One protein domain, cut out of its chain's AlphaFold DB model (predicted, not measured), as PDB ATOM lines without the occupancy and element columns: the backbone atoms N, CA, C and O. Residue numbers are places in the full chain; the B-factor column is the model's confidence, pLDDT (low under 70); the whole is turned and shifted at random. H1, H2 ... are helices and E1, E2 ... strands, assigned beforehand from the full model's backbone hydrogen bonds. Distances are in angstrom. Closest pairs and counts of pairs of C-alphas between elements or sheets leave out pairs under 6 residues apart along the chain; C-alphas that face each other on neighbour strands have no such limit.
ATOM      1  N   ARG A 187     205.503 169.491 136.709       92.50
ATOM      2  CA  ARG A 187     205.453 170.866 137.198       92.50
ATOM      3  C   ARG A 187     204.361 171.708 136.563       92.50
ATOM      4  O   ARG A 187     204.043 171.519 135.393       92.50
ATOM      5  N   ASP A 188     203.843 172.664 137.330       88.69
ATOM      6  CA  ASP A 188     202.965 173.737 136.841       88.69
ATOM      7  C   ASP A 188     201.787 173.217 136.000       88.69
ATOM      8  O   ASP A 188     201.522 173.716 134.908       88.69
ATOM      9  N   MET A 189     201.117 172.164 136.479       88.00
ATOM     10  CA  MET A 189     200.080 171.473 135.712       88.00
ATOM     11  C   MET A 189     198.940 170.951 136.579       88.00
ATOM     12  O   MET A 189     199.025 170.861 137.806       88.00
ATOM     13  N   THR A 190     197.856 170.562 135.919       88.06
ATOM     14  CA  THR A 190     196.697 169.951 136.567       88.06
ATOM     15  C   THR A 190     196.466 168.544 136.015       88.06
ATOM     16  O   THR A 190     196.617 168.291 134.824       88.06
ATOM     17  N   ILE A 191     196.093 167.614 136.886       85.94
ATOM     18  CA  ILE A 191     195.433 166.356 136.537       85.94
ATOM     19  C   ILE A 191     193.979 166.544 136.963       85.94
ATOM     20  O   ILE A 191     193.699 166.723 138.151       85.94
ATOM     21  N   ALA A 192     193.064 166.608 136.000       84.81
ATOM     22  CA  ALA A 192     191.671 166.925 136.277       84.81
ATOM     23  C   ALA A 192     190.700 166.081 135.467       84.81
ATOM     24  O   ALA A 192     191.064 165.486 134.463       84.81
ATOM     25  N   GLU A 193     189.448 166.051 135.924       86.25
ATOM     26  CA  GLU A 193     188.333 165.459 135.179       86.25
ATOM     27  C   GLU A 193     188.535 163.981 134.811       86.25
ATOM     28  O   GLU A 193     187.969 163.482 133.840       86.25
ATOM     29  N   VAL A 194     189.318 163.266 135.620       89.50
ATOM     30  CA  VAL A 194     189.451 161.812 135.544       89.50
ATOM     31  C   VAL A 194     188.359 161.170 136.399       89.50
ATOM     32  O   VAL A 194     188.188 161.560 137.551       89.50
ATOM     33  N   ARG A 195     187.571 160.238 135.853       90.44
ATOM     34  CA  ARG A 195     186.373 159.670 136.511       90.44
ATOM     35  C   ARG A 195     186.220 158.164 136.268       90.44
ATOM     36  O   ARG A 195     187.020 157.553 135.569       90.44
ATOM     37  N   GLY A 196     185.172 157.543 136.811       90.69
ATOM     38  CA  GLY A 196     184.889 156.114 136.609       90.69
ATOM     39  C   GLY A 196     185.792 155.210 137.452       90.69
ATOM     40  O   GLY A 196     186.156 155.571 138.568       90.69
ATOM     41  N   LYS A 197     186.177 154.046 136.922       92.25
ATOM     42  CA  LYS A 197     187.088 153.058 137.535       92.25
ATOM     43  C   LYS A 197     188.568 153.433 137.384       92.25
ATOM     44  O   LYS A 197     189.441 152.567 137.421       92.25
ATOM     45  N   SER A 198     188.852 154.723 137.235       92.75
ATOM     46  CA  SER A 198     190.203 155.234 137.024       92.75
ATOM     47  C   SER A 198     191.133 154.925 138.194       92.75
ATOM     48  O   SER A 198     190.739 154.990 139.360       92.75
ATOM     49  N   THR A 199     192.401 154.655 137.901       93.75
ATOM     50  CA  THR A 199     193.432 154.373 138.906       93.75
ATOM     51  C   THR A 199     194.676 155.213 138.677       93.75
ATOM     52  O   THR A 199     195.084 155.412 137.535       93.75
ATOM     53  N   LEU A 200     195.329 155.620 139.761       93.31
ATOM     54  CA  LEU A 200     196.603 156.326 139.735       93.31
ATOM     55  C   LEU A 200     197.642 155.562 140.554       93.31
ATOM     56  O   LEU A 200     197.460 155.331 141.745       93.31
ATOM     57  N   THR A 201     198.761 155.201 139.939       95.62
ATOM     58  CA  THR A 201     199.956 154.754 140.664       95.62
ATOM     59  C   THR A 201     201.091 155.712 140.358       95.62
ATOM     60  O   THR A 201     201.377 155.959 139.195       95.62
ATOM     61  N   ALA A 202     201.739 156.249 141.385       96.38
ATOM     62  CA  ALA A 202     202.881 157.139 141.258       96.38
ATOM     63  C   ALA A 202     204.025 156.663 142.155       96.38
ATOM     64  O   ALA A 202     203.835 156.487 143.364       96.38
ATOM     65  N   ALA A 203     205.216 156.479 141.589       98.00
ATOM     66  CA  ALA A 203     206.388 156.047 142.338       98.00
ATOM     67  C   ALA A 203     207.665 156.796 141.944       98.00
ATOM     68  O   ALA A 203     208.019 156.875 140.770       98.00
ATOM     69  N   ASN A 204     208.424 157.266 142.936       97.88
ATOM     70  CA  ASN A 204     209.669 158.014 142.722       97.88
ATOM     71  C   ASN A 204     209.479 159.260 141.834       97.88
ATOM     72  O   ASN A 204     210.370 159.630 141.073       97.88
ATOM     73  N   CYS A 205     208.304 159.883 141.888       97.00
ATOM     74  CA  CYS A 205     207.982 161.081 141.125       97.00
ATOM     75  C   CYS A 205     208.192 162.351 141.952       97.00
ATOM     76  O   CYS A 205     208.047 162.347 143.176       97.00
ATOM     77  N   ARG A 206     208.456 163.462 141.265       96.19
ATOM     78  CA  ARG A 206     208.400 164.813 141.828       96.19
ATOM     79  C   ARG A 206     207.191 165.542 141.253       96.19
ATOM     80  O   ARG A 206     207.024 165.588 140.041       96.19
ATOM     81  N   PHE A 207     206.374 166.120 142.120       93.81
ATOM     82  CA  PHE A 207     205.215 166.933 141.774       93.81
ATOM     83  C   PHE A 207     205.426 168.333 142.331       93.81
ATOM     84  O   PHE A 207     205.447 168.513 143.544       93.81
ATOM     85  N   GLU A 208     205.588 169.325 141.468       93.69
ATOM     86  CA  GLU A 208     205.822 170.712 141.860       93.69
ATOM     87  C   GLU A 208     204.702 171.595 141.314       93.69
ATOM     88  O   GLU A 208     204.492 171.669 140.110       93.69
ATOM     89  N   TYR A 209     203.915 172.226 142.186       89.88
ATOM     90  CA  TYR A 209     202.755 173.018 141.753       89.88
ATOM     91  C   TYR A 209     201.708 172.208 140.957       89.88
ATOM     92  O   TYR A 209     200.997 172.756 140.115       89.88
ATOM     93  N   VAL A 210     201.587 170.903 141.236       89.81
ATOM     94  CA  VAL A 210     200.625 170.013 140.565       89.81
ATOM     95  C   VAL A 210     199.309 169.950 141.331       89.81
ATOM     96  O   VAL A 210     199.290 169.737 142.544       89.81
ATOM     97  N   ARG A 211     198.190 170.098 140.617       87.50
ATOM     98  CA  ARG A 211     196.842 169.996 141.197       87.50
ATOM     99  C   ARG A 211     196.126 168.748 140.718       87.50
ATOM    100  O   ARG A 211     196.145 168.448 139.533       87.50
ATOM    101  N   PHE A 212     195.416 168.090 141.626       82.69
ATOM    102  CA  PHE A 212     194.479 167.013 141.310       82.69
ATOM    103  C   PHE A 212     193.052 167.559 141.462       82.69
ATOM    104  O   PHE A 212     192.484 167.542 142.552       82.69
ATOM    105  N   GLY A 213     192.512 168.169 140.404       78.25
ATOM    106  CA  GLY A 213     191.243 168.905 140.449       78.25
ATOM    107  C   GLY A 213     190.066 168.076 139.940       78.25
ATOM    108  O   GLY A 213     190.102 167.595 138.817       78.25
ATOM    109  N   GLY A 214     189.003 167.902 140.731       77.81
ATOM    110  CA  GLY A 214     187.755 167.281 140.245       77.81
ATOM    111  C   GLY A 214     187.907 165.865 139.667       77.81
ATOM    112  O   GLY A 214     187.080 165.450 138.857       77.81
ATOM    113  N   SER A 215     188.974 165.155 140.048       84.62
ATOM    114  CA  SER A 215     189.258 163.786 139.617       84.62
ATOM    115  C   SER A 215     188.876 162.790 140.702       84.62
ATOM    116  O   SER A 215     189.162 163.015 141.879       84.62
ATOM    117  N   THR A 216     188.277 161.674 140.306       85.88
ATOM    118  CA  THR A 216     187.979 160.530 141.160       85.88
ATOM    119  C   THR A 216     188.762 159.314 140.675       85.88
ATOM    120  O   THR A 216     188.613 158.852 139.546       85.88
ATOM    121  N   PHE A 217     189.606 158.791 141.560       87.44
ATOM    122  CA  PHE A 217     190.350 157.557 141.343       87.44
ATOM    123  C   PHE A 217     189.848 156.514 142.337       87.44
ATOM    124  O   PHE A 217     189.844 156.765 143.541       87.44
ATOM    125  N   VAL A 218     189.440 155.341 141.849       93.94
ATOM    126  CA  VAL A 218     188.998 154.232 142.714       93.94
ATOM    127  C   VAL A 218     190.166 153.576 143.443       93.94
ATOM    128  O   VAL A 218     189.981 152.931 144.471       93.94
ATOM    129  N   LYS A 219     191.382 153.750 142.918       91.75
ATOM    130  CA  LYS A 219     192.624 153.325 143.556       91.75
ATOM    131  C   LYS A 219     193.722 154.335 143.276       91.75
ATOM    132  O   LYS A 219     194.003 154.635 142.116       91.75
ATOM    133  N   THR A 220     194.383 154.766 144.343       90.44
ATOM    134  CA  THR A 220     195.515 155.683 144.274       90.44
ATOM    135  C   THR A 220     196.661 155.156 145.124       90.44
ATOM    136  O   THR A 220     196.473 154.868 146.303       90.44
ATOM    137  N   VAL A 221     197.847 155.020 144.535       94.25
ATOM    138  CA  VAL A 221     199.059 154.547 145.213       94.25
ATOM    139  C   VAL A 221     200.168 155.565 145.000       94.25
ATOM    140  O   VAL A 221     200.513 155.869 143.864       94.25
ATOM    141  N   PHE A 222     200.756 156.058 146.090       93.56
ATOM    142  CA  PHE A 222     201.937 156.918 146.060       93.56
ATOM    143  C   PHE A 222     203.075 156.251 146.843       93.56
ATOM    144  O   PHE A 222     202.917 155.955 148.023       93.56
ATOM    145  N   ALA A 223     204.229 156.046 146.207       96.06
ATOM    146  CA  ALA A 223     205.424 155.486 146.834       96.06
ATOM    147  C   ALA A 223     206.663 156.357 146.573       96.06
ATOM    148  O   ALA A 223     207.059 156.556 145.431       96.06
ATOM    149  N   LYS A 224     207.323 156.839 147.636       96.56
ATOM    150  CA  LYS A 224     208.590 157.599 147.540       96.56
ATOM    151  C   LYS A 224     208.508 158.833 146.621       96.56
ATOM    152  O   LYS A 224     209.438 159.118 145.877       96.56
ATOM    153  N   ASN A 225     207.383 159.547 146.647       95.00
ATOM    154  CA  ASN A 225     207.188 160.749 145.836       95.00
ATOM    155  C   ASN A 225     207.533 162.017 146.622       95.00
ATOM    156  O   ASN A 225     207.344 162.070 147.835       95.00
ATOM    157  N   ILE A 226     207.972 163.049 145.908       94.31
ATOM    158  CA  ILE A 226     208.190 164.400 146.427       94.31
ATOM    159  C   ILE A 226     207.035 165.272 145.945       94.31
ATOM    160  O   ILE A 226     206.743 165.292 144.751       94.31
ATOM    161  N   VAL A 227     206.388 166.007 146.851       90.75
ATOM    162  CA  VAL A 227     205.300 166.934 146.515       90.75
ATOM    163  C   VAL A 227     205.630 168.316 147.070       90.75
ATOM    164  O   VAL A 227     205.853 168.467 148.268       90.75
ATOM    165  N   LEU A 228     205.650 169.319 146.196       88.25
ATOM    166  CA  LEU A 228     205.851 170.727 146.518       88.25
ATOM    167  C   LEU A 228     204.553 171.486 146.194       88.25
ATOM    168  O   LEU A 228     204.003 171.352 145.098       88.25
ATOM    169  N   GLY A 229     204.034 172.206 147.196       71.12
ATOM    170  CA  GLY A 229     202.695 172.815 147.202       71.12
ATOM    171  C   GLY A 229     202.481 173.908 146.144       71.12
ATOM    172  O   GLY A 229     203.423 174.256 145.449       71.12
ATOM    173  N   PRO A 230     201.253 174.450 145.995       59.47
ATOM    174  CA  PRO A 230     200.913 175.441 144.968       59.47
ATOM    175  C   PRO A 230     201.655 176.775 145.170       59.47
ATOM    176  O   PRO A 230     201.937 177.160 146.303       59.47
ATOM    177  N   SER A 231     201.932 177.487 144.068       49.38
ATOM    178  CA  SER A 231     202.622 178.785 144.065       49.38
ATOM    179  C   SER A 231     201.950 179.760 145.048       49.38
ATOM    180  O   SER A 231     200.715 179.772 145.115       49.38
ATOM    181  N   PRO A 232     202.708 180.598 145.788       48.25
ATOM    182  CA  PRO A 232     202.156 181.589 146.721       48.25
ATOM    183  C   PRO A 232     201.032 182.453 146.122       48.25
ATOM    184  O   PRO A 232     200.064 182.774 146.809       48.25
ATOM    185  N   TYR A 233     201.091 182.727 144.814       45.38
ATOM    186  CA  TYR A 233     200.091 183.504 144.068       45.38
ATOM    187  C   TYR A 233     198.679 182.878 144.052       45.38
ATOM    188  O   TYR A 233     197.679 183.561 143.834       45.38
ATOM    189  N   GLU A 234     198.560 181.570 144.289       50.53
ATOM    190  CA  GLU A 234     197.272 180.861 144.338       50.53
ATOM    191  C   GLU A 234     196.612 180.876 145.719       50.53
ATOM    192  O   GLU A 234     195.393 180.708 145.820       50.53
ATOM    193  N   GLN A 235     197.382 181.106 146.786       51.34
ATOM    194  CA  GLN A 235     196.823 181.214 148.133       51.34
ATOM    195  C   GLN A 235     196.040 182.530 148.302       51.34
ATOM    196  O   GLN A 235     194.964 182.528 148.905       51.34
ATOM    197  N   GLU A 236     196.484 183.622 147.666       42.81
ATOM    198  CA  GLU A 236     195.806 184.931 147.710       42.81
ATOM    199  C   GLU A 236     194.459 184.963 146.968       42.81
ATOM    200  O   GLU A 236     193.503 185.606 147.413       42.81
ATOM    201  N   LYS A 237     194.306 184.206 145.873       46.41
ATOM    202  CA  LYS A 237     193.005 184.084 145.183       46.41
ATOM    203  C   LYS A 237     191.974 183.271 145.972       46.41
ATOM    204  O   LYS A 237     190.771 183.430 145.759       46.41
ATOM    205  N   ARG A 238     192.417 182.389 146.875       48.94
ATOM    206  CA  ARG A 238     191.522 181.600 147.735       48.94
ATOM    207  C   ARG A 238     191.120 182.358 148.998       48.94
ATOM    208  O   ARG A 238     189.947 182.298 149.358       48.94
ATOM    209  N   SER A 239     192.026 183.129 149.606       47.91
ATOM    210  CA  SER A 239     191.705 183.963 150.777       47.91
ATOM    211  C   SER A 239     190.745 185.117 150.450       47.91
ATOM    212  O   SER A 239     189.925 185.499 151.285       47.91
ATOM    213  N   SER A 240     190.787 185.633 149.219       48.25
ATOM    214  CA  SER A 240     189.869 186.674 148.735       48.25
ATOM    215  C   SER A 240     188.461 186.151 148.414       48.25
ATOM    216  O   SER A 240     187.493 186.890 148.564       48.25
ATOM    217  N   ARG A 241     188.306 184.869 148.048       49.84
ATOM    218  CA  ARG A 241     186.986 184.245 147.821       49.84
ATOM    219  C   ARG A 241     186.316 183.727 149.095       49.84
ATOM    220  O   ARG A 241     185.093 183.652 149.130       49.84
ATOM    221  N   SER A 242     187.073 183.395 150.141       48.09
ATOM    222  CA  SER A 242     186.514 182.933 151.424       48.09
ATOM    223  C   SER A 242     186.119 184.063 152.382       48.09
ATOM    224  O   SER A 242     185.514 183.786 153.408       48.09
ATOM    225  N   ARG A 243     186.458 185.323 152.073       49.25
ATOM    226  CA  ARG A 243     186.059 186.514 152.854       49.25
ATOM    227  C   ARG A 243     184.821 187.237 152.301       49.25
ATOM    228  O   ARG A 243     184.480 188.304 152.792       49.25
ATOM    229  N   GLY A 244     184.171 186.669 151.283       48.06
ATOM    230  CA  GLY A 244     182.988 187.233 150.620       48.06
ATOM    231  C   GLY A 244     181.745 186.343 150.712       48.06
ATOM    232  O   GLY A 244     181.038 186.201 149.714       48.06
ATOM    233  N   ARG A 245     181.516 185.698 151.859       38.41
ATOM    234  CA  ARG A 245     180.249 185.044 152.214       38.41
ATOM    235  C   ARG A 245     179.890 185.361 153.651       38.41
ATOM    236  O   ARG A 245     180.828 185.356 154.476       38.41
TER     237      ARG A 245
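AT A GLANCE: This is residues 187 to 245 of the 245 residues of an uncharacterized protein of uncultured delta proteobacterium (UniProt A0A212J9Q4). The chain is wound in two stacked turns, a short solenoid, with a helical tail that sticks out from it. E1, E2 and E3 make the first turn, and E4, E5 and E6 make the second, so that E1 lies beside E4, E2 beside E5 and E3 beside E6, in three narrow two-stranded walls round the turns. After E6 the chain leaves the turns and forms H1, of which residues 235 to 241 stand free, as do residues 242 to 245 after it. The printed part has 59 residues with six named strands and one named helix, in the order E1 E2 E3 E4 E5 E6 H1; the three sheets, E1 = E4, E2 = E5 and E3 = E6, are each parallel, and the class is mixed, helices and strands. The whole is loose, with a radius of gyration of the C-alphas of 14.0 A, and spans 37 by 26 by 14 A.

IN THESE COORDINATES: The printed part begins at Arg 187, and the first strand, E1, is residues 190 to 192, with C-alpha 190 at (196.697, 169.951, 136.567). E2 is residues 199 to 203 and measures 13.5 A from first to last C-alpha, with C-alpha 199 at (193.432, 154.373, 138.906). E3, residues 206 to 208, follows and measures 6.4 A. E4 is residues 211 to 213, and, like E1 at 5.9 A, it is short, at 5.8 A. E5, residues 219 to 223, measures 13.4 A; it and E2 are the longest strands, with 5 residues each. E6, residues 226 to 228, measures 6.7 A. H1 is residues 232 to 241, 15.4 A from first to last C-alpha, and ends with C-alpha 241 at (186.986, 184.245, 147.821).

HOW THE PARTS SIT: E1 and E4 are parallel neighbours, with 21 degrees between their directions; the C-alphas of Thr 190 and Arg 211 face each other at 4.6 A, and N 191 and O 211 are within hydrogen-bond range at 2.8 A. E2 and E5 are parallel neighbours at 2 degrees. Their C-alphas 201 and 221 face each other at 4.6 A, and N 202 and O 221, at 2.8 A, and N 223 and O 202, at 2.9 A, are within hydrogen-bond range. E3 and E6 are parallel neighbours at 3 degrees; C-alphas 207 and 227 face each other at 4.7 A, and N 228 and O 207 are within hydrogen-bond range at 2.8 A. E3 runs on into E4 across a break of 2 residues, at 77 degrees. E5 runs on into E6 across a break of 2 residues, at 100 degrees. The strands of different sheets are apart, for instance E1 and E3, E2 and E4, and E4 and E6. H1 is apart from E1, E2, E3, E4 and E5. In H1, 2 of 6 pairs of O i to N i+4 are within hydrogen-bond range, beside 3 of 7 pairs of O i to N i+3.

THE WHOLE: The two C-alphas farthest apart, those of Asn 204 and Arg 245, are 41.1 A apart. Without the residues that stand free, 235 to 245, the body has 48 residues, spans 33 by 24 by 10 A and has a radius of gyration of 11.5 A. The printed part has no cut, and it ends at residue 245, the chain's last residue. No link is long: the link from E1 to E2, of 6 residues, is short, and the others are tight. The mean pLDDT of the printed part is 78.9; residues 230 to 245 are under 70, and H1 has a mean pLDDT of 48.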